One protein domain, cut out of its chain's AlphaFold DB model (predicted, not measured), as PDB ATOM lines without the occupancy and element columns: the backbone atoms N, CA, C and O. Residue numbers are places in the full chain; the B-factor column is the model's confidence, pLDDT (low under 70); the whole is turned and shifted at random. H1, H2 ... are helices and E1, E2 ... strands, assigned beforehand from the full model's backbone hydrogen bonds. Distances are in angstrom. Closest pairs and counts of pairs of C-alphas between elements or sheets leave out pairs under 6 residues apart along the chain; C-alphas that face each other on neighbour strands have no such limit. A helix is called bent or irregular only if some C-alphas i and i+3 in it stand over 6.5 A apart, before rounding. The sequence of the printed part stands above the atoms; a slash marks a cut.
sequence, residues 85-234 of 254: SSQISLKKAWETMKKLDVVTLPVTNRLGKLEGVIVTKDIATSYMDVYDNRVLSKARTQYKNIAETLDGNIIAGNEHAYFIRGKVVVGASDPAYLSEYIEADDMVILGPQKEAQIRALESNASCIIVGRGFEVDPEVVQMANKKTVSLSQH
ATOM      1  N   SER A  85       4.181  -5.745  84.450       90.88
ATOM      2  CA  SER A  85       4.496  -5.071  85.715       90.88
ATOM      3  C   SER A  85       4.747  -6.088  86.834       90.88
ATOM      4  O   SER A  85       4.033  -7.085  86.941       90.88
ATOM      5  N   SER A  86       5.685  -5.791  87.735       86.75
ATOM      6  CA  SER A  86       5.912  -6.547  88.979       86.75
ATOM      7  C   SER A  86       4.730  -6.486  89.956       86.75
ATOM      8  O   SER A  86       4.716  -7.177  90.966       86.75
ATOM      9  N   GLN A  87       3.705  -5.682  89.667       85.25
ATOM     10  CA  GLN A  87       2.513  -5.565  90.505       85.25
ATOM     11  C   GLN A  87       1.351  -6.452  90.049       85.25
ATOM     12  O   GLN A  87       0.338  -6.480  90.740       85.25
ATOM     13  N   ILE A  88       1.446  -7.165  88.918       88.88
ATOM     14  CA  ILE A  88       0.331  -8.010  88.457       88.88
ATOM     15  C   ILE A  88       0.199  -9.295  89.285       88.88
ATOM     16  O   ILE A  88       1.159  -9.760  89.905       88.88
ATOM     17  N   SER A  89      -0.997  -9.890  89.267       89.38
ATOM     18  CA  SER A  89      -1.244 -11.189  89.891       89.38
ATOM     19  C   SER A  89      -0.698 -12.355  89.054       89.38
ATOM     20  O   SER A  89      -0.585 -12.259  87.830       89.38
ATOM     21  N   LEU A  90      -0.430 -13.494  89.699       90.12
ATOM     22  CA  LEU A  90      -0.066 -14.738  89.014       90.12
ATOM     23  C   LEU A  90      -1.161 -15.213  88.048       90.12
ATOM     24  O   LEU A  90      -0.830 -15.714  86.978       90.12
ATOM     25  N   LYS A  91      -2.447 -15.007  88.380       88.31
ATOM     26  CA  LYS A  91      -3.584 -15.288  87.480       88.31
ATOM     27  C   LYS A  91      -3.445 -14.495  86.177       88.31
ATOM     28  O   LYS A  91      -3.412 -15.089  85.103       88.31
ATOM     29  N   LYS A  92      -3.241 -13.176  86.271       90.69
ATOM     30  CA  LYS A  92      -3.028 -12.303  85.103       90.69
ATOM     31  C   LYS A  92      -1.758 -12.656  84.332       90.69
ATOM     32  O   LYS A  92      -1.756 -12.619  83.102       90.69
ATOM     33  N   ALA A  93      -0.676 -13.005  85.031       92.38
ATOM     34  CA  ALA A  93       0.557 -13.458  84.391       92.38
ATOM     35  C   ALA A  93       0.315 -14.741  83.577       92.38
ATOM     36  O   ALA A  93       0.719 -14.819  82.421       92.38
ATOM     37  N   TRP A  94      -0.413 -15.707  84.140       91.50
ATOM     38  CA  TRP A  94      -0.784 -16.956  83.478       91.50
ATOM     39  C   TRP A  94      -1.718 -16.747  82.278       91.50
ATOM     40  O   TRP A  94      -1.501 -17.320  81.211       91.50
ATOM     41  N   GLU A  95      -2.727 -15.887  82.408       91.62
ATOM     42  CA  GLU A  95      -3.604 -15.500  81.295       91.62
ATOM     43  C   GLU A  95      -2.819 -14.819  80.169       91.62
ATOM     44  O   GLU A  95      -3.030 -15.118  78.994       91.62
ATOM     45  N   THR A  96      -1.861 -13.955  80.522       92.62
ATOM     46  CA  THR A  96      -0.969 -13.300  79.558       92.62
ATOM     47  C   THR A  96      -0.074 -14.320  78.853       92.62
ATOM     48  O   THR A  96       0.055 -14.263  77.632       92.62
ATOM     49  N   MET A  97       0.488 -15.289  79.588       93.12
ATOM     50  CA  MET A  97       1.257 -16.405  79.023       93.12
ATOM     51  C   MET A  97       0.434 -17.204  78.010       93.12
ATOM     52  O   MET A  97       0.902 -17.437  76.900       93.12
ATOM     53  N   LYS A  98      -0.814 -17.553  78.351       93.00
ATOM     54  CA  LYS A  98      -1.732 -18.267  77.450       93.00
ATOM     55  C   LYS A  98      -2.094 -17.453  76.214       93.00
ATOM     56  O   LYS A  98      -2.011 -17.962  75.105       93.00
ATOM     57  N   LYS A  99      -2.477 -16.185  76.393       93.00
ATOM     58  CA  LYS A  99      -2.871 -15.294  75.290       93.00
ATOM     59  C   LYS A  99      -1.732 -15.073  74.301       93.00
ATOM     60  O   LYS A  99      -1.971 -14.956  73.104       93.00
ATOM     61  N   LEU A 100      -0.508 -14.968  74.811       91.19
ATOM     62  CA  LEU A 100       0.679 -14.789  73.992       91.19
ATOM     63  C   LEU A 100       1.279 -16.120  73.529       91.19
ATOM     64  O   LEU A 100       2.213 -16.068  72.747       91.19
ATOM     65  N   ASP A 101       0.798 -17.280  73.971       91.88
ATOM     66  CA  ASP A 101       1.440 -18.576  73.710       91.88
ATOM     67  C   ASP A 101       2.952 -18.542  74.028       91.88
ATOM     68  O   ASP A 101       3.832 -18.677  73.169       91.88
ATOM     69  N   VAL A 102       3.264 -18.199  75.284       91.75
ATOM     70  CA  VAL A 102       4.627 -18.137  75.831       91.75
ATOM     71  C   VAL A 102       4.688 -18.806  77.196       91.75
ATOM     72  O   VAL A 102       3.763 -18.720  77.995       91.75
ATOM     73  N   VAL A 103       5.834 -19.410  77.503       92.31
ATOM     74  CA  VAL A 103       6.103 -20.047  78.808       92.31
ATOM     75  C   VAL A 103       6.899 -19.152  79.763       92.31
ATOM     76  O   VAL A 103       7.252 -19.551  80.873       92.31
ATOM     77  N   THR A 104       7.237 -17.943  79.316       93.19
ATOM     78  CA  THR A 104       8.119 -17.012  80.017       93.19
ATOM     79  C   THR A 104       7.667 -15.586  79.757       93.19
ATOM     80  O   THR A 104       7.442 -15.213  78.604       93.19
ATOM     81  N   LEU A 105       7.562 -14.785  80.817       94.56
ATOM     82  CA  LEU A 105       7.269 -13.359  80.715       94.56
ATOM     83  C   LEU A 105       8.380 -12.529  81.367       94.56
ATOM     84  O   LEU A 105       8.760 -12.812  82.508       94.56
ATOM     85  N   PRO A 106       8.885 -11.489  80.678       94.56
ATOM     86  CA  PRO A 106       9.771 -10.518  81.293       94.56
ATOM     87  C   PRO A 106       8.970  -9.600  82.219       94.56
ATOM     88  O   PRO A 106       7.939  -9.055  81.834       94.56
ATOM     89  N   VAL A 107       9.461  -9.408  83.435       94.31
ATOM     90  CA  VAL A 107       8.943  -8.437  84.397       94.31
ATOM     91  C   VAL A 107       9.747  -7.154  84.238       94.31
ATOM     92  O   VAL A 107      10.968  -7.167  84.387       94.31
ATOM     93  N   THR A 108       9.083  -6.051  83.914       93.69
ATOM     94  CA  THR A 108       9.722  -4.759  83.637       93.69
ATOM     95  C   THR A 108       9.157  -3.656  84.517       93.69
ATOM     96  O   THR A 108       7.966  -3.642  84.830       93.69
ATOM     97  N   ASN A 109       9.996  -2.681  84.849       90.56
ATOM     98  CA  ASN A 109       9.565  -1.477  85.549       90.56
ATOM     99  C   ASN A 109       8.872  -0.472  84.610       90.56
ATOM    100  O   ASN A 109       8.788  -0.665  83.396       90.56
ATOM    101  N   ARG A 110       8.419   0.660  85.168       87.06
ATOM    102  CA  ARG A 110       7.764   1.745  84.409       87.06
ATOM    103  C   ARG A 110       8.656   2.395  83.341       87.06
ATOM    104  O   ARG A 110       8.135   3.014  82.424       87.06
ATOM    105  N   LEU A 111       9.978   2.261  83.460       88.69
ATOM    106  CA  LEU A 111      10.966   2.774  82.506       88.69
ATOM    107  C   LEU A 111      11.325   1.739  81.423       88.69
ATOM    108  O   LEU A 111      12.224   1.980  80.623       88.69
ATOM    109  N   GLY A 112      10.671   0.570  81.408       85.25
ATOM    110  CA  GLY A 112      10.967  -0.518  80.473       85.25
ATOM    111  C   GLY A 112      12.242  -1.303  80.797       85.25
ATOM    112  O   GLY A 112      12.665  -2.136  79.998       85.25
ATOM    113  N   LYS A 113      12.862  -1.075  81.962       91.25
ATOM    114  CA  LYS A 113      14.017  -1.853  82.423       91.25
ATOM    115  C   LYS A 113      13.541  -3.203  82.955       91.25
ATOM    116  O   LYS A 113      12.593  -3.257  83.739       91.25
ATOM    117  N   LEU A 114      14.220  -4.273  82.552       93.00
ATOM    118  CA  LEU A 114      13.988  -5.622  83.063       93.00
ATOM    119  C   LEU A 114      14.299  -5.673  84.568       93.00
ATOM    120  O   LEU A 114      15.421  -5.381  84.976       93.00
ATOM    121  N   GLU A 115      13.301  -6.028  85.372       92.88
ATOM    122  CA  GLU A 115      13.442  -6.312  86.805       92.88
ATOM    123  C   GLU A 115      13.617  -7.809  87.057       92.88
ATOM    124  O   GLU A 115      14.236  -8.176  88.048       92.88
ATOM    125  N   GLY A 116      13.100  -8.669  86.172       92.31
ATOM    126  CA  GLY A 116      13.397 -10.102  86.136       92.31
ATOM    127  C   GLY A 116      12.429 -10.871  85.253       92.31
ATOM    128  O   GLY A 116      11.924 -10.335  84.270       92.31
ATOM    129  N   VAL A 117      12.194 -12.143  85.562       94.25
ATOM    130  CA  VAL A 117      11.443 -13.065  84.699       94.25
ATOM    131  C   VAL A 117      10.558 -13.969  85.547       94.25
ATOM    132  O   VAL A 117      10.939 -14.350  86.652       94.25
ATOM    133  N   ILE A 118       9.392 -14.326  85.011       93.50
ATOM    134  CA  ILE A 118       8.539 -15.382  85.553       93.50
ATOM    135  C   ILE A 118       8.346 -16.486  84.515       93.50
ATOM    136  O   ILE A 118       8.048 -16.208  83.347       93.50
ATOM    137  N   VAL A 119       8.506 -17.739  84.943       94.81
ATOM    138  CA  VAL A 119       8.223 -18.923  84.121       94.81
ATOM    139  C   VAL A 119       7.049 -19.728  84.669       94.81
ATOM    140  O   VAL A 119       6.686 -19.623  85.840       94.81
ATOM    141  N   THR A 120       6.472 -20.589  83.830       91.44
ATOM    142  CA  THR A 120       5.388 -21.511  84.223       91.44
ATOM    143  C   THR A 120       5.746 -22.359  85.447       91.44
ATOM    144  O   THR A 120       4.901 -22.572  86.316       91.44
ATOM    145  N   LYS A 121       7.013 -22.778  85.570       90.50
ATOM    146  CA  LYS A 121       7.525 -23.490  86.747       90.50
ATOM    147  C   LYS A 121       7.401 -22.666  88.029       90.50
ATOM    148  O   LYS A 121       6.987 -23.220  89.036       90.50
ATOM    149  N   ASP A 122       7.710 -21.367  88.007       88.56
ATOM    150  CA  ASP A 122       7.610 -20.525  89.208       88.56
ATOM    151  C   ASP A 122       6.149 -20.412  89.670       88.56
ATOM    152  O   ASP A 122       5.876 -20.435  90.869       88.56
ATOM    153  N   ILE A 123       5.200 -20.351  88.727       87.75
ATOM    154  CA  ILE A 123       3.760 -20.340  89.025       87.75
ATOM    155  C   ILE A 123       3.337 -21.669  89.667       87.75
ATOM    156  O   ILE A 123       2.634 -21.664  90.678       87.75
ATOM    157  N   ALA A 124       3.800 -22.799  89.125       86.62
ATOM    158  CA  ALA A 124       3.514 -24.125  89.670       86.62
ATOM    159  C   ALA A 124       4.135 -24.334  91.061       86.62
ATOM    160  O   ALA A 124       3.441 -24.757  91.981       86.62
ATOM    161  N   THR A 125       5.409 -23.983  91.251       85.19
ATOM    162  CA  THR A 125       6.090 -24.047  92.556       85.19
ATOM    163  C   THR A 125       5.388 -23.163  93.575       85.19
ATOM    164  O   THR A 125       5.109 -23.599  94.685       85.19
ATOM    165  N   SER A 126       5.010 -21.949  93.167       81.75
ATOM    166  CA  SER A 126       4.186 -21.075  93.988       81.75
ATOM    167  C   SER A 126       2.921 -21.811  94.437       81.75
ATOM    168  O   SER A 126       2.689 -21.903  95.636       81.75
ATOM    169  N   TYR A 127       2.148 -22.403  93.524       77.56
ATOM    170  CA  TYR A 127       0.943 -23.170  93.864       77.56
ATOM    171  C   TYR A 127       1.203 -24.337  94.833       77.56
ATOM    172  O   TYR A 127       0.387 -24.576  95.716       77.56
ATOM    173  N   MET A 128       2.313 -25.063  94.681       76.31
ATOM    174  CA  MET A 128       2.594 -26.269  95.471       76.31
ATOM    175  C   MET A 128       3.157 -25.978  96.871       76.31
ATOM    176  O   MET A 128       2.824 -26.698  97.806       76.31
ATOM    177  N   ASP A 129       3.928 -24.903  97.060       69.31
ATOM    178  CA  ASP A 129       4.572 -24.568  98.346       69.31
ATOM    179  C   ASP A 129       3.640 -23.821  99.334       69.31
ATOM    180  O   ASP A 129       4.080 -23.014 100.160       69.31
ATOM    181  N   VAL A 130       2.321 -24.034  99.251       62.84
ATOM    182  CA  VAL A 130       1.324 -23.345 100.092       62.84
ATOM    183  C   VAL A 130       1.218 -24.025 101.460       62.84
ATOM    184  O   VAL A 130       0.307 -24.806 101.711       62.84
ATOM    185  N   TYR A 131       2.127 -23.684 102.368       63.66
ATOM    186  CA  TYR A 131       1.962 -23.971 103.803       63.66
ATOM    187  C   TYR A 131       1.899 -22.702 104.665       63.66
ATOM    188  O   TYR A 131       1.678 -22.778 105.870       63.66
ATOM    189  N   ASP A 132       2.083 -21.523 104.061       79.06
ATOM    190  CA  ASP A 132       2.150 -20.253 104.781       79.06
ATOM    191  C   ASP A 132       0.915 -19.373 104.543       79.06
ATOM    192  O   ASP A 132       0.773 -18.713 103.508       79.06
ATOM    193  N   ASN A 133       0.063 -19.276 105.563       82.75
ATOM    194  CA  ASN A 133      -1.136 -18.434 105.543       82.75
ATOM    195  C   ASN A 133      -0.813 -16.925 105.576       82.75
ATOM    196  O   ASN A 133      -1.717 -16.105 105.431       82.75
ATOM    197  N   ARG A 134       0.458 -16.529 105.740       87.12
ATOM    198  CA  ARG A 134       0.937 -15.135 105.683       87.12
ATOM    199  C   ARG A 134       1.562 -14.769 104.332       87.12
ATOM    200  O   ARG A 134       2.148 -13.695 104.189       87.12
ATOM    201  N   VAL A 135       1.438 -15.619 103.310       86.38
ATOM    202  CA  VAL A 135       2.031 -15.362 101.984       86.38
ATOM    203  C   VAL A 135       1.561 -14.038 101.368       86.38
ATOM    204  O   VAL A 135       2.369 -13.322 100.774       86.38
ATOM    205  N   LEU A 136       0.291 -13.658 101.557       88.00
ATOM    206  CA  LEU A 136      -0.262 -12.416 101.006       88.00
ATOM    207  C   LEU A 136       0.347 -11.167 101.651       88.00
ATOM    208  O   LEU A 136       0.682 -10.213 100.945       88.00
ATOM    209  N   SER A 137       0.520 -11.179 102.976       89.81
ATOM    210  CA  SER A 137       1.086 -10.050 103.717       89.81
ATOM    211  C   SER A 137       2.586  -9.918 103.450       89.81
ATOM    212  O   SER A 137       3.077  -8.820 103.179       89.81
ATOM    213  N   LYS A 138       3.313 -11.044 103.378       88.38
ATOM    214  CA  LYS A 138       4.726 -11.080 102.950       88.38
ATOM    215  C   LYS A 138       4.917 -10.554 101.527       88.38
ATOM    216  O   LYS A 138       5.857  -9.793 101.266       88.38
ATOM    217  N   ALA A 139       4.021 -10.924 100.611       86.38
ATOM    218  CA  ALA A 139       4.028 -10.444  99.233       86.38
ATOM    219  C   ALA A 139       3.658  -8.957  99.122       86.38
ATOM    220  O   ALA A 139       4.072  -8.320  98.150       86.38
ATOM    221  N   ARG A 140       2.994  -8.387 100.140       91.38
ATOM    222  CA  ARG A 140       2.364  -7.059 100.107       91.38
ATOM    223  C   ARG A 140       1.382  -6.973  98.946       91.38
ATOM    224  O   ARG A 140       1.540  -6.157  98.042       91.38
ATOM    225  N   THR A 141       0.415  -7.881  98.925       89.94
ATOM    226  CA  THR A 141      -0.563  -7.959  97.838       89.94
ATOM    227  C   THR A 141      -1.554  -6.795  97.900       89.94
ATOM    228  O   THR A 141      -2.113  -6.505  98.952       89.94
ATOM    229  N   GLN A 142      -1.796  -6.134  96.766       91.00
ATOM    230  CA  GLN A 142      -2.797  -5.068  96.656       91.00
ATOM    231  C   GLN A 142      -4.223  -5.632  96.667       91.00
ATOM    232  O   GLN A 142      -4.472  -6.608  95.959       91.00
ATOM    233  N   TYR A 143      -5.165  -5.005  97.383       90.19
ATOM    234  CA  TYR A 143      -6.553  -5.491  97.476       90.19
ATOM    235  C   TYR A 143      -7.245  -5.610  96.116       90.19
ATOM    236  O   TYR A 143      -7.951  -6.586  95.880       90.19
ATOM    237  N   LYS A 144      -6.961  -4.701  95.181       89.50
ATOM    238  CA  LYS A 144      -7.400  -4.817  93.785       89.50
ATOM    239  C   LYS A 144      -7.014  -6.149  93.136       89.50
ATOM    240  O   LYS A 144      -7.863  -6.803  92.545       89.50
ATOM    241  N   ASN A 145      -5.769  -6.599  93.307       89.75
ATOM    242  CA  ASN A 145      -5.329  -7.890  92.770       89.75
ATOM    243  C   ASN A 145      -6.055  -9.064  93.435       89.75
ATOM    244  O   ASN A 145      -6.258 -10.094  92.794       89.75
ATOM    245  N   ILE A 146      -6.410  -8.928  94.716       90.44
ATOM    246  CA  ILE A 146      -7.189  -9.930  95.451       90.44
ATOM    247  C   ILE A 146      -8.583 -10.024  94.838       90.44
ATOM    248  O   ILE A 146      -8.979 -11.102  94.407       90.44
ATOM    249  N   ALA A 147      -9.271  -8.888  94.717       88.50
ATOM    250  CA  ALA A 147     -10.600  -8.792  94.128       88.50
ATOM    251  C   ALA A 147     -10.637  -9.359  92.699       88.50
ATOM    252  O   ALA A 147     -11.413 -10.265  92.421       88.50
ATOM    253  N   GLU A 148      -9.724  -8.924  91.826       88.25
ATOM    254  CA  GLU A 148      -9.624  -9.410  90.442       88.25
ATOM    255  C   GLU A 148      -9.283 -10.905  90.353       88.25
ATOM    256  O   GLU A 148      -9.737 -11.604  89.451       88.25
ATOM    257  N   THR A 149      -8.466 -11.429  91.273       88.25
ATOM    258  CA  THR A 149      -8.144 -12.865  91.272       88.25
ATOM    259  C   THR A 149      -9.366 -13.696  91.642       88.25
ATOM    260  O   THR A 149      -9.579 -14.755  91.055       88.25
ATOM    261  N   LEU A 150     -10.157 -13.195  92.591       86.56
ATOM    262  CA  LEU A 150     -11.371 -13.824  93.093       86.56
ATOM    263  C   LEU A 150     -12.613 -13.553  92.230       86.56
ATOM    264  O   LEU A 150     -13.695 -13.991  92.614       86.56
ATOM    265  N   ASP A 151     -12.472 -12.806  91.130       85.31
ATOM    266  CA  ASP A 151     -13.590 -12.306  90.320       85.31
ATOM    267  C   ASP A 151     -14.669 -11.630  91.199       85.31
ATOM    268  O   ASP A 151     -15.873 -11.843  91.059       85.31
ATOM    269  N   GLY A 152     -14.210 -10.844  92.177       84.81
ATOM    270  CA  GLY A 152     -15.033 -10.171  93.176       84.81
ATOM    271  C   GLY A 152     -15.030  -8.651  93.050       84.81
ATOM    272  O   GLY A 152     -14.136  -8.047  92.460       84.81
ATOM    273  N   ASN A 153     -16.029  -8.039  93.677       84.81
ATOM    274  CA  ASN A 153     -16.192  -6.598  93.801       84.81
ATOM    275  C   ASN A 153     -15.753  -6.114  95.182       84.81
ATOM    276  O   ASN A 153     -16.014  -6.759  96.196       84.81
ATOM    277  N   ILE A 154     -15.127  -4.941  95.222       86.12
ATOM    278  CA  ILE A 154     -14.836  -4.240  96.473       86.12
ATOM    279  C   ILE A 154     -16.047  -3.378  96.809       86.12
ATOM    280  O   ILE A 154     -16.404  -2.496  96.032       86.12
ATOM    281  N   ILE A 155     -16.689  -3.650  97.942       87.12
ATOM    282  CA  ILE A 155     -17.924  -2.963  98.359       87.12
ATOM    283  C   ILE A 155     -17.667  -1.875  99.410       87.12
ATOM    284  O   ILE A 155     -18.487  -0.977  99.576       87.12
ATOM    285  N   ALA A 156     -16.531  -1.945 100.110       85.50
ATOM    286  CA  ALA A 156     -16.103  -0.953 101.093       85.50
ATOM    287  C   ALA A 156     -14.570  -0.908 101.198       85.50
ATOM    288  O   ALA A 156     -13.897  -1.930 101.033       85.50
ATOM    289  N   GLY A 157     -14.027   0.268 101.525       84.69
ATOM    290  CA  GLY A 157     -12.591   0.487 101.730       84.69
ATOM    291  C   GLY A 157     -11.819   0.940 100.482       84.69
ATOM    292  O   GLY A 157     -12.391   1.378  99.488       84.69
ATOM    293  N   ASN A 158     -10.484   0.884 100.553       84.00
ATOM    294  CA  ASN A 158      -9.585   1.389  99.508       84.00
ATOM    295  C   ASN A 158      -9.006   0.249  98.651       84.00
ATOM    296  O   ASN A 158      -8.153  -0.510  99.117       84.00
ATOM    297  N   GLU A 159      -9.392   0.185  97.372       83.12
ATOM    298  CA  GLU A 159      -8.911  -0.839  96.432       83.12
ATOM    299  C   GLU A 159      -7.399  -0.803  96.178       83.12
ATOM    300  O   GLU A 159      -6.777  -1.829  95.887       83.12
ATOM    301  N   HIS A 160      -6.790   0.377  96.302       88.12
ATOM    302  CA  HIS A 160      -5.374   0.580  96.025       88.12
ATOM    303  C   HIS A 160      -4.476   0.291  97.228       88.12
ATOM    304  O   HIS A 160      -3.253   0.281  97.066       88.12
ATOM    305  N   ALA A 161      -5.054   0.046  98.407       89.19
ATOM    306  CA  ALA A 161      -4.300  -0.310  99.597       89.19
ATOM    307  C   ALA A 161      -3.690  -1.721  99.491       89.19
ATOM    308  O   ALA A 161      -4.064  -2.543  98.647       89.19
ATOM    309  N   TYR A 162      -2.719  -1.986 100.360       90.38
ATOM    310  CA  TYR A 162      -1.945  -3.222 100.370       90.38
ATOM    311  C   TYR A 162      -2.200  -4.001 101.655       90.38
ATOM    312  O   TYR A 162      -2.137  -3.441 102.747       90.38
ATOM    313  N   PHE A 163      -2.398  -5.308 101.519       91.25
ATOM    314  CA  PHE A 163      -2.413  -6.229 102.643       91.25
ATOM    315  C   PHE A 163      -0.970  -6.470 103.102       91.25
ATOM    316  O   PHE A 163      -0.177  -7.088 102.392       91.25
ATOM    317  N   ILE A 164      -0.607  -5.915 104.260       92.12
ATOM    318  CA  ILE A 164       0.781  -5.852 104.757       92.12
ATOM    319  C   ILE A 164       1.032  -6.683 106.020       92.12
ATOM    320  O   ILE A 164       2.187  -6.970 106.337       92.12
ATOM    321  N   ARG A 165      -0.024  -7.045 106.751       91.81
ATOM    322  CA  ARG A 165       0.002  -7.751 108.040       91.81
ATOM    323  C   ARG A 165      -1.146  -8.756 108.091       91.81
ATOM    324  O   ARG A 165      -2.012  -8.700 107.233       91.81
ATOM    325  N   GLY A 166      -1.100  -9.676 109.050       91.25
ATOM    326  CA  GLY A 166      -2.114 -10.714 109.219       91.25
ATOM    327  C   GLY A 166      -1.889 -11.973 108.377       91.25
ATOM    328  O   GLY A 166      -1.004 -12.045 107.508       91.25
ATOM    329  N   LYS A 167      -2.692 -12.988 108.687       91.44
ATOM    330  CA  LYS A 167      -2.819 -14.273 107.986       91.44
ATOM    331  C   LYS A 167      -4.183 -14.352 107.294       91.44
ATOM    332  O   LYS A 167      -5.109 -13.610 107.609       91.44
ATOM    333  N   VAL A 168      -4.293 -15.252 106.325       90.25
ATOM    334  CA  VAL A 168      -5.574 -15.621 105.717       90.25
ATOM    335  C   VAL A 168      -6.232 -16.695 106.576       90.25
ATOM    336  O   VAL A 168      -5.604 -17.709 106.888       90.25
ATOM    337  N   VAL A 169      -7.488 -16.470 106.948       89.31
ATOM    338  CA  VAL A 169      -8.273 -17.337 107.832       89.31
ATOM    339  C   VAL A 169      -9.633 -17.605 107.197       89.31
ATOM    340  O   VAL A 169     -10.242 -16.710 106.617       89.31
ATOM    341  N   VAL A 170     -10.126 -18.837 107.314       88.12
ATOM    342  CA  VAL A 170     -11.490 -19.198 106.907       88.12
ATOM    343  C   VAL A 170     -12.351 -19.305 108.160       88.12
ATOM    344  O   VAL A 170     -12.125 -20.183 108.987       88.12
ATOM    345  N   GLY A 171     -13.338 -18.422 108.299       82.50
ATOM    346  CA  GLY A 171     -14.309 -18.463 109.391       82.50
ATOM    347  C   GLY A 171     -15.476 -19.383 109.043       82.50
ATOM    348  O   GLY A 171     -16.566 -18.914 108.728       82.50
ATOM    349  N   ALA A 172     -15.219 -20.693 109.036       74.00
ATOM    350  CA  ALA A 172     -16.241 -21.724 108.813       74.00
ATOM    351  C   ALA A 172     -16.874 -22.247 110.118       74.00
ATOM    352  O   ALA A 172     -17.812 -23.039 110.065       74.00
ATOM    353  N   SER A 173     -16.345 -21.838 111.273       70.38
ATOM    354  CA  SER A 173     -16.834 -22.253 112.590       70.38
ATOM    355  C   SER A 173     -17.993 -21.383 113.073       70.38
ATOM    356  O   SER A 173     -18.283 -20.332 112.505       70.38
ATOM    357  N   ASP A 174     -18.631 -21.828 114.154       74.00
ATOM    358  CA  ASP A 174     -19.678 -21.082 114.846       74.00
ATOM    359  C   ASP A 174     -19.198 -19.654 115.213       74.00
ATOM    360  O   ASP A 174     -18.068 -19.500 115.706       74.00
ATOM    361  N   PRO A 175     -20.027 -18.613 114.976       73.62
ATOM    362  CA  PRO A 175     -19.682 -17.225 115.264       73.62
ATOM    363  C   PRO A 175     -19.176 -16.960 116.685       73.62
ATOM    364  O   PRO A 175     -18.377 -16.041 116.887       73.62
ATOM    365  N   ALA A 176     -19.589 -17.770 117.664       73.25
ATOM    366  CA  ALA A 176     -19.144 -17.657 119.047       73.25
ATOM    367  C   ALA A 176     -17.619 -17.826 119.194       73.25
ATOM    368  O   ALA A 176     -17.000 -17.108 119.981       73.25
ATOM    369  N   TYR A 177     -17.007 -18.699 118.388       75.81
ATOM    370  CA  TYR A 177     -15.586 -19.056 118.483       75.81
ATOM    371  C   TYR A 177     -14.687 -18.260 117.526       75.81
ATOM    372  O   TYR A 177     -13.468 -18.385 117.590       75.81
ATOM    373  N   LEU A 178     -15.250 -17.421 116.644       75.81
ATOM    374  CA  LEU A 178     -14.479 -16.622 115.673       75.81
ATOM    375  C   LEU A 178     -13.369 -15.789 116.334       75.81
ATOM    376  O   LEU A 178     -12.267 -15.683 115.800       75.81
ATOM    377  N   SER A 179     -13.647 -15.232 117.513       75.12
ATOM    378  CA  SER A 179     -12.705 -14.384 118.253       75.12
ATOM    379  C   SER A 179     -11.512 -15.136 118.845       75.12
ATOM    380  O   SER A 179     -10.566 -14.494 119.285       75.12
ATOM    381  N   GLU A 180     -11.536 -16.469 118.876       81.31
ATOM    382  CA  GLU A 180     -10.429 -17.263 119.422       81.31
ATOM    383  C   GLU A 180      -9.269 -17.413 118.432       81.31
ATOM    384  O   GLU A 180      -8.139 -17.674 118.841       81.31
ATOM    385  N   TYR A 181      -9.531 -17.255 117.130       82.06
ATOM    386  CA  TYR A 181      -8.538 -17.521 116.086       82.06
ATOM    387  C   TYR A 181      -8.370 -16.404 115.047       82.06
ATOM    388  O   TYR A 181      -7.378 -16.430 114.306       82.06
ATOM    389  N   ILE A 182      -9.291 -15.433 114.995       88.06
ATOM    390  CA  ILE A 182      -9.128 -14.192 114.228       88.06
ATOM    391  C   ILE A 182      -8.309 -13.205 115.056       88.06
ATOM    392  O   ILE A 182      -8.709 -12.805 116.147       88.06
ATOM    393  N   GLU A 183      -7.173 -12.788 114.509       90.25
ATOM    394  CA  GLU A 183      -6.336 -11.741 115.084       90.25
ATOM    395  C   GLU A 183      -6.554 -10.408 114.352       90.25
ATOM    396  O   GLU A 183      -7.068 -10.348 113.230       90.25
ATOM    397  N   ALA A 184      -6.119  -9.314 114.981       90.31
ATOM    398  CA  ALA A 184      -6.074  -8.020 114.316       90.31
ATOM    399  C   ALA A 184      -5.208  -8.089 113.045       90.31
ATOM    400  O   ALA A 184      -4.200  -8.793 112.995       90.31
ATOM    401  N   ASP A 185      -5.592  -7.315 112.032       91.75
ATOM    402  CA  ASP A 185      -5.009  -7.292 110.688       91.75
ATOM    403  C   ASP A 185      -5.277  -8.536 109.816       91.75
ATOM    404  O   ASP A 185      -4.891  -8.528 108.646       91.75
ATOM    405  N   ASP A 186      -5.967  -9.572 110.298       92.06
ATOM    406  CA  ASP A 186      -6.227 -10.772 109.491       92.06
ATOM    407  C   ASP A 186      -7.148 -10.517 108.290       92.06
ATOM    408  O   ASP A 186      -7.957  -9.583 108.253       92.06
ATOM    409  N   MET A 187      -7.004 -11.379 107.283       91.44
ATOM    410  CA  MET A 187      -7.917 -11.483 106.153       91.44
ATOM    411  C   MET A 187      -8.840 -12.670 106.379       91.44
ATOM    412  O   MET A 187      -8.391 -13.817 106.360       91.44
ATOM    413  N   VAL A 188     -10.125 -12.398 106.570       90.81
ATOM    414  CA  VAL A 188     -11.092 -13.412 106.987       90.81
ATOM    415  C   VAL A 188     -12.056 -13.706 105.851       90.81
ATOM    416  O   VAL A 188     -12.697 -12.809 105.308       90.81
ATOM    417  N   ILE A 189     -12.170 -14.978 105.492       90.12
ATOM    418  CA  ILE A 189     -13.122 -15.454 104.496       90.12
ATOM    419  C   ILE A 189     -14.344 -16.018 105.214       90.12
ATOM    420  O   ILE A 189     -14.214 -16.946 106.013       90.12
ATOM    421  N   LEU A 190     -15.516 -15.458 104.923       87.56
ATOM    422  CA  LEU A 190     -16.765 -15.711 105.635       87.56
ATOM    423  C   LEU A 190     -17.912 -16.072 104.685       87.56
ATOM    424  O   LEU A 190     -17.900 -15.775 103.485       87.56
ATOM    425  N   GLY A 191     -18.922 -16.722 105.262       83.25
ATOM    426  CA  GLY A 191     -20.217 -16.958 104.630       83.25
ATOM    427  C   GLY A 191     -21.186 -15.767 104.759       83.25
ATOM    428  O   GLY A 191     -20.795 -14.679 105.183       83.25
ATOM    429  N   PRO A 192     -22.475 -15.970 104.426       82.12
ATOM    430  CA  PRO A 192     -23.495 -14.912 104.430       82.12
ATOM    431  C   PRO A 192     -23.933 -14.449 105.825       82.12
ATOM    432  O   PRO A 192     -24.695 -13.497 105.932       82.12
ATOM    433  N   GLN A 193     -23.517 -15.140 106.888       85.62
ATOM    434  CA  GLN A 193     -23.984 -14.868 108.246       85.62
ATOM    435  C   GLN A 193     -23.511 -13.488 108.713       85.62
ATOM    436  O   GLN A 193     -22.307 -13.246 108.841       85.62
ATOM    437  N   LYS A 194     -24.466 -12.595 108.988       87.81
ATOM    438  CA  LYS A 194     -24.214 -11.214 109.408       87.81
ATOM    439  C   LYS A 194     -23.422 -11.161 110.712       87.81
ATOM    440  O   LYS A 194     -22.448 -10.419 110.811       87.81
ATOM    441  N   GLU A 195     -23.788 -11.989 111.684       88.25
ATOM    442  CA  GLU A 195     -23.156 -12.056 113.003       88.25
ATOM    443  C   GLU A 195     -21.664 -12.394 112.889       88.25
ATOM    444  O   GLU A 195     -20.830 -11.771 113.544       88.25
ATOM    445  N   ALA A 196     -21.307 -13.325 111.997       87.62
ATOM    446  CA  ALA A 196     -19.917 -13.687 111.735       87.62
ATOM    447  C   ALA A 196     -19.118 -12.521 111.126       87.62
ATOM    448  O   ALA A 196     -17.969 -12.283 111.501       87.62
ATOM    449  N   GLN A 197     -19.731 -11.780 110.197       88.06
ATOM    450  CA  GLN A 197     -19.109 -10.624 109.544       88.06
ATOM    451  C   GLN A 197     -18.868  -9.482 110.536       88.06
ATOM    452  O   GLN A 197     -17.766  -8.936 110.577       88.06
ATOM    453  N   ILE A 198     -19.855  -9.171 111.381       88.62
ATOM    454  CA  ILE A 198     -19.725  -8.167 112.446       88.62
ATOM    455  C   ILE A 198     -18.603  -8.558 113.411       88.62
ATOM    456  O   ILE A 198     -17.722  -7.746 113.689       88.62
ATOM    457  N   ARG A 199     -18.559  -9.819 113.853       87.94
ATOM    458  CA  ARG A 199     -17.543 -10.296 114.802       87.94
ATOM    459  C   ARG A 199     -16.114 -10.206 114.260       87.94
ATOM    460  O   ARG A 199     -15.180  -9.885 114.998       87.94
ATOM    461  N   ALA A 200     -15.929 -10.453 112.965       87.25
ATOM    462  CA  ALA A 200     -14.633 -10.270 112.315       87.25
ATOM    463  C   ALA A 200     -14.221  -8.787 112.249       87.25
ATOM    464  O   ALA A 200     -13.053  -8.468 112.475       87.25
ATOM    465  N   LEU A 201     -15.170  -7.872 112.005       87.50
ATOM    466  CA  LEU A 201     -14.913  -6.426 112.050       87.50
ATOM    467  C   LEU A 201     -14.544  -5.957 113.464       87.50
ATOM    468  O   LEU A 201     -13.597  -5.190 113.623       87.50
ATOM    469  N   GLU A 202     -15.241  -6.446 114.492       88.81
ATOM    470  CA  GLU A 202     -14.934  -6.159 115.903       88.81
ATOM    471  C   GLU A 202     -13.529  -6.625 116.304       88.81
ATOM    472  O   GLU A 202     -12.850  -5.966 117.091       88.81
ATOM    473  N   SER A 203     -13.063  -7.723 115.707       87.31
ATOM    474  CA  SER A 203     -11.718  -8.270 115.922       87.31
ATOM    475  C   SER A 203     -10.616  -7.485 115.184       87.31
ATOM    476  O   SER A 203      -9.450  -7.869 115.226       87.31
ATOM    477  N   ASN A 204     -10.954  -6.362 114.534       88.56
ATOM    478  CA  ASN A 204     -10.062  -5.538 113.708       88.56
ATOM    479  C   ASN A 204      -9.416  -6.307 112.541       88.56
ATOM    480  O   ASN A 204      -8.238  -6.102 112.231       88.56
ATOM    481  N   ALA A 205     -10.180  -7.172 111.869       88.81
ATOM    482  CA  ALA A 205      -9.749  -7.752 110.600       88.81
ATOM    483  C   ALA A 205      -9.444  -6.639 109.576       88.81
ATOM    484  O   ALA A 205     -10.209  -5.679 109.429       88.81
ATOM    485  N   SER A 206      -8.338  -6.768 108.836       88.56
ATOM    486  CA  SER A 206      -7.972  -5.787 107.799       88.56
ATOM    487  C   SER A 206      -8.767  -5.979 106.512       88.56
ATOM    488  O   SER A 206      -8.937  -5.034 105.735       88.56
ATOM    489  N   CYS A 207      -9.270  -7.195 106.275       90.50
ATOM    490  CA  CYS A 207     -10.098  -7.497 105.122       90.50
ATOM    491  C   CYS A 207     -11.089  -8.626 105.398       90.50
ATOM    492  O   CYS A 207     -10.730  -9.641 105.994       90.50
ATOM    493  N   ILE A 208     -12.319  -8.463 104.911       90.00
ATOM    494  CA  ILE A 208     -13.339  -9.512 104.918       90.00
ATOM    495  C   ILE A 208     -13.679  -9.885 103.479       90.00
ATOM    496  O   ILE A 208     -13.965  -9.020 102.652       90.00
ATOM    497  N   ILE A 209     -13.663 -11.185 103.190       90.38
ATOM    498  CA  ILE A 209     -14.096 -11.762 101.919       90.38
ATOM    499  C   ILE A 209     -15.396 -12.518 102.163       90.38
ATOM    500  O   ILE A 209     -15.398 -13.546 102.837       90.38
ATOM    501  N   VAL A 210     -16.491 -12.036 101.581       88.06
ATOM    502  CA  VAL A 210     -17.783 -12.725 101.592       88.06
ATOM    503  C   VAL A 210     -17.891 -13.580 100.333       88.06
ATOM    504  O   VAL A 210     -17.849 -13.084  99.201       88.06
ATOM    505  N   GLY A 211     -17.971 -14.895 100.532       80.44
ATOM    506  CA  GLY A 211     -18.060 -15.860  99.439       80.44
ATOM    507  C   GLY A 211     -19.439 -15.904  98.774       80.44
ATOM    508  O   GLY A 211     -20.439 -15.494  99.358       80.44
ATOM    509  N   ARG A 212     -19.499 -16.490  97.569       69.31
ATOM    510  CA  ARG A 212     -20.732 -16.847  96.824       69.31
ATOM    511  C   ARG A 212     -21.666 -15.695  96.406       69.31
ATOM    512  O   ARG A 212     -22.776 -15.975  95.970       69.31
ATOM    513  N   GLY A 213     -21.239 -14.439  96.475       65.81
ATOM    514  CA  GLY A 213     -22.024 -13.310  95.949       65.81
ATOM    515  C   GLY A 213     -23.274 -12.983  96.739       65.81
ATOM    516  O   GLY A 213     -24.210 -12.415  96.189       65.81
ATOM    517  N   PHE A 214     -23.291 -13.340  98.020       74.25
ATOM    518  CA  PHE A 214     -24.352 -12.910  98.913       74.25
ATOM    519  C   PHE A 214     -24.317 -11.392  99.100       74.25
ATOM    520  O   PHE A 214     -23.241 -10.798  99.212       74.25
ATOM    521  N   GLU A 215     -25.500 -10.781  99.155       74.12
ATOM    522  CA  GLU A 215     -25.620  -9.383  99.552       74.12
ATOM    523  C   GLU A 215     -25.109  -9.208 100.983       74.12
ATOM    524  O   GLU A 215     -25.403 -10.002 101.879       74.12
ATOM    525  N   VAL A 216     -24.304  -8.167 101.174       83.38
ATOM    526  CA  VAL A 216     -23.756  -7.801 102.477       83.38
ATOM    527  C   VAL A 216     -24.667  -6.751 103.089       83.38
ATOM    528  O   VAL A 216     -24.984  -5.751 102.446       83.38
ATOM    529  N   ASP A 217     -25.080  -6.986 104.331       87.00
ATOM    530  CA  ASP A 217     -25.976  -6.089 105.055       87.00
ATOM    531  C   ASP A 217     -25.384  -4.660 105.127       87.00
ATOM    532  O   ASP A 217     -24.185  -4.509 105.411       87.00
ATOM    533  N   PRO A 218     -26.184  -3.600 104.890       85.75
ATOM    534  CA  PRO A 218     -25.714  -2.213 104.934       85.75
ATOM    535  C   PRO A 218     -24.984  -1.830 106.227       85.75
ATOM    536  O   PRO A 218     -24.062  -1.015 106.187       85.75
ATOM    537  N   GLU A 219     -25.352  -2.428 107.363       86.62
ATOM    538  CA  GLU A 219     -24.679  -2.220 108.646       86.62
ATOM    539  C   GLU A 219     -23.220  -2.696 108.596       86.62
ATOM    540  O   GLU A 219     -22.306  -1.966 108.988       86.62
ATOM    541  N   VAL A 220     -22.977  -3.876 108.018       86.00
ATOM    542  CA  VAL A 220     -21.630  -4.440 107.835       86.00
ATOM    543  C   VAL A 220     -20.808  -3.561 106.893       86.00
ATOM    544  O   VAL A 220     -19.640  -3.276 107.167       86.00
ATOM    545  N   VAL A 221     -21.412  -3.068 105.806       85.50
ATOM    546  CA  VAL A 221     -20.759  -2.139 104.865       85.50
ATOM    547  C   VAL A 221     -20.373  -0.832 105.562       85.50
ATOM    548  O   VAL A 221     -19.256  -0.333 105.396       85.50
ATOM    549  N   GLN A 222     -21.271  -0.276 106.378       84.12
ATOM    550  CA  GLN A 222     -21.027   0.961 107.114       84.12
ATOM    551  C   GLN A 222     -19.914   0.799 108.158       84.12
ATOM    552  O   GLN A 222     -19.086   1.701 108.318       84.12
ATOM    553  N   MET A 223     -19.872  -0.342 108.850       82.69
ATOM    554  CA  MET A 223     -18.791  -0.675 109.776       82.69
ATOM    555  C   MET A 223     -17.453  -0.834 109.042       82.69
ATOM    556  O   MET A 223     -16.450  -0.262 109.472       82.69
ATOM    557  N   ALA A 224     -17.444  -1.532 107.903       81.31
ATOM    558  CA  ALA A 224     -16.243  -1.745 107.101       81.31
ATOM    559  C   ALA A 224     -15.646  -0.431 106.572       81.31
ATOM    560  O   ALA A 224     -14.444  -0.209 106.712       81.31
ATOM    561  N   ASN A 225     -16.472   0.500 106.076       75.50
ATOM    562  CA  ASN A 225     -16.020   1.795 105.544       75.50
ATOM    563  C   ASN A 225     -15.176   2.631 106.521       75.50
ATOM    564  O   ASN A 225     -14.439   3.517 106.092       75.50
ATOM    565  N   LYS A 226     -15.258   2.366 107.829       64.19
ATOM    566  CA  LYS A 226     -14.476   3.099 108.829       64.19
ATOM    567  C   LYS A 226     -13.030   2.609 108.945       64.19
ATOM    568  O   LYS A 226     -12.187   3.412 109.344       64.19
ATOM    569  N   LYS A 227     -12.729   1.329 108.666       58.84
ATOM    570  CA  LYS A 227     -11.421   0.719 109.009       58.84
ATOM    571  C   LYS A 227     -10.959  -0.480 108.159       58.84
ATOM    572  O   LYS A 227      -9.787  -0.832 108.256       58.84
ATOM    573  N   THR A 228     -11.811  -1.089 107.335       59.75
ATOM    574  CA  THR A 228     -11.579  -2.431 106.761       59.75
ATOM    575  C   THR A 228     -11.966  -2.489 105.280       59.75
ATOM    576  O   THR A 228     -12.894  -1.813 104.840       59.75
ATOM    577  N   VAL A 229     -11.265  -3.308 104.487       65.38
ATOM    578  CA  VAL A 229     -11.641  -3.568 103.085       65.38
ATOM    579  C   VAL A 229     -12.594  -4.760 103.011       65.38
ATOM    580  O   VAL A 229     -12.219  -5.868 103.390       65.38
ATOM    581  N   SER A 230     -13.800  -4.560 102.478       60.31
ATOM    582  CA  SER A 230     -14.771  -5.645 102.272       60.31
ATOM    583  C   SER A 230     -14.888  -6.011 100.798       60.31
ATOM    584  O   SER A 230     -15.076  -5.148  99.936       60.31
ATOM    585  N   LEU A 231     -14.793  -7.309 100.525       61.31
ATOM    586  CA  LEU A 231     -14.847  -7.914  99.200       61.31
ATOM    587  C   LEU A 231     -16.054  -8.852  99.112       61.31
ATOM    588  O   LEU A 231     -16.226  -9.714  99.971       61.31
ATOM    589  N   SER A 232     -16.845  -8.739  98.050       60.72
ATOM    590  CA  SER A 232     -17.904  -9.692  97.702       60.72
ATOM    591  C   SER A 232     -17.528 -10.423  96.414       60.72
ATOM    592  O   SER A 232     -17.354  -9.787  95.374       60.72
ATOM    593  N   GLN A 233     -17.392 -11.746  96.446       54.69
ATOM    594  CA  GLN A 233     -17.125 -12.533  95.231       54.69
ATOM    595  C   GLN A 233     -18.370 -12.664  94.360       54.69
ATOM    596  O   GLN A 233     -19.435 -12.888  94.912       54.69
ATOM    597  N   HIS A 234     -18.264 -12.640  93.029       48.12
ATOM    598  CA  HIS A 234     -19.388 -13.042  92.171       48.12
ATOM    599  C   HIS A 234     -19.508 -14.560  92.057       48.12
ATOM    600  O   HIS A 234     -18.538 -15.297  92.237       48.12
TER     601      HIS A 234
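This is residues 85 to 234 of the 254 residues of the protein "Putative septum site-determining protein MinC" of Roseburia inulinivorans DSM 16841 (UniProt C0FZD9). A twisted sheet of five strands lies between helices, with H4 over one face and H6 and H7 over the other, where H5, H6 and H7 stand side by side in a row. A smaller lobe at the far end of the longest axis holds the hairpin E1 and E2 with H1 and H2. The printed part has 150 residues, with the named elements H1 E1 E2 H2 H3 H4 E3 E4 H5 E5 H6 E6 H7 E7 along the chain, class mixed, helices and strands. The large sheet runs E3 E7 E6 E5 E4 and is mixed. The whole is compact by its radius of gyration of the C-alphas, 16.9 A, yet elongated, spanning 48 by 28 by 24 A.

The large sheet has E3, residues 152 to 156, E7, residues 229 to 233 and 13.1 A long, E6, residues 207 to 210, E5, residues 187 to 190, and E4, residues 168 to 170. C-alpha 233 is at (-17.125, -12.533, 95.231). Its helices are H3, residues 135 to 139, H4, residues 143 to 149, H6, residues 194 to 202 and 12.4 A long, and H7, residues 218 to 224. H5 is residues 175 to 180, irregular, with C-alphas 176 and 179 7.3 A apart. H1, residues 90 to 100, is 15.0 A long from C-alpha 90 at (-0.066, -14.738, 89.014). E1 is residues 104 to 108, E2 114 to 119 and H2 120 to 128.

E3 and E7 are antiparallel, with N 153 and O 232 2.8 A apart. E7, E6, E5 and E4 are parallel neighbours, with N 210 and O 231, N 190 and O 209, and N 189 and O 169 each at 2.8 A. The strand-helix-strand units, two parallel neighbour strands with a helix between them, are E4 H5 E5, E5 H6 E6 and E6 H7 E7, each crossover right-handed. H6 runs along the strands at a height over the sheet of 9.7 A. H7 is on the same face, H4 on the opposite face; H3 only grazes the sheet. H6 touches H5, C-alphas of Ala 196 and Pro 175 at 5.0 A, and H7, Ile 198 and Val 220 at 6.2 A. In the hairpin E1 and E2, N 107 and O 116 are 2.8 A apart. H1 and H2 only just touch, with 3 pairs of C-alphas within 8 A, the closest Leu 90 and Ile 123 at 6.8 A. Every O i to N i+4 pair is within hydrogen-bond range in H1, H2, H3, H4, H6 and H7; in H5 0 of 2 are, against 2 of 3 O i to N i+3 pairs.

The C-alphas farthest apart, Lys 113 and Ala 176, are 51.9 A apart. The printed part has no cut, and the link E3 to E4 is long. Its mean pLDDT is 84.9; residues 129 to 131, 212 to 213 and 226 to 234 are under 70.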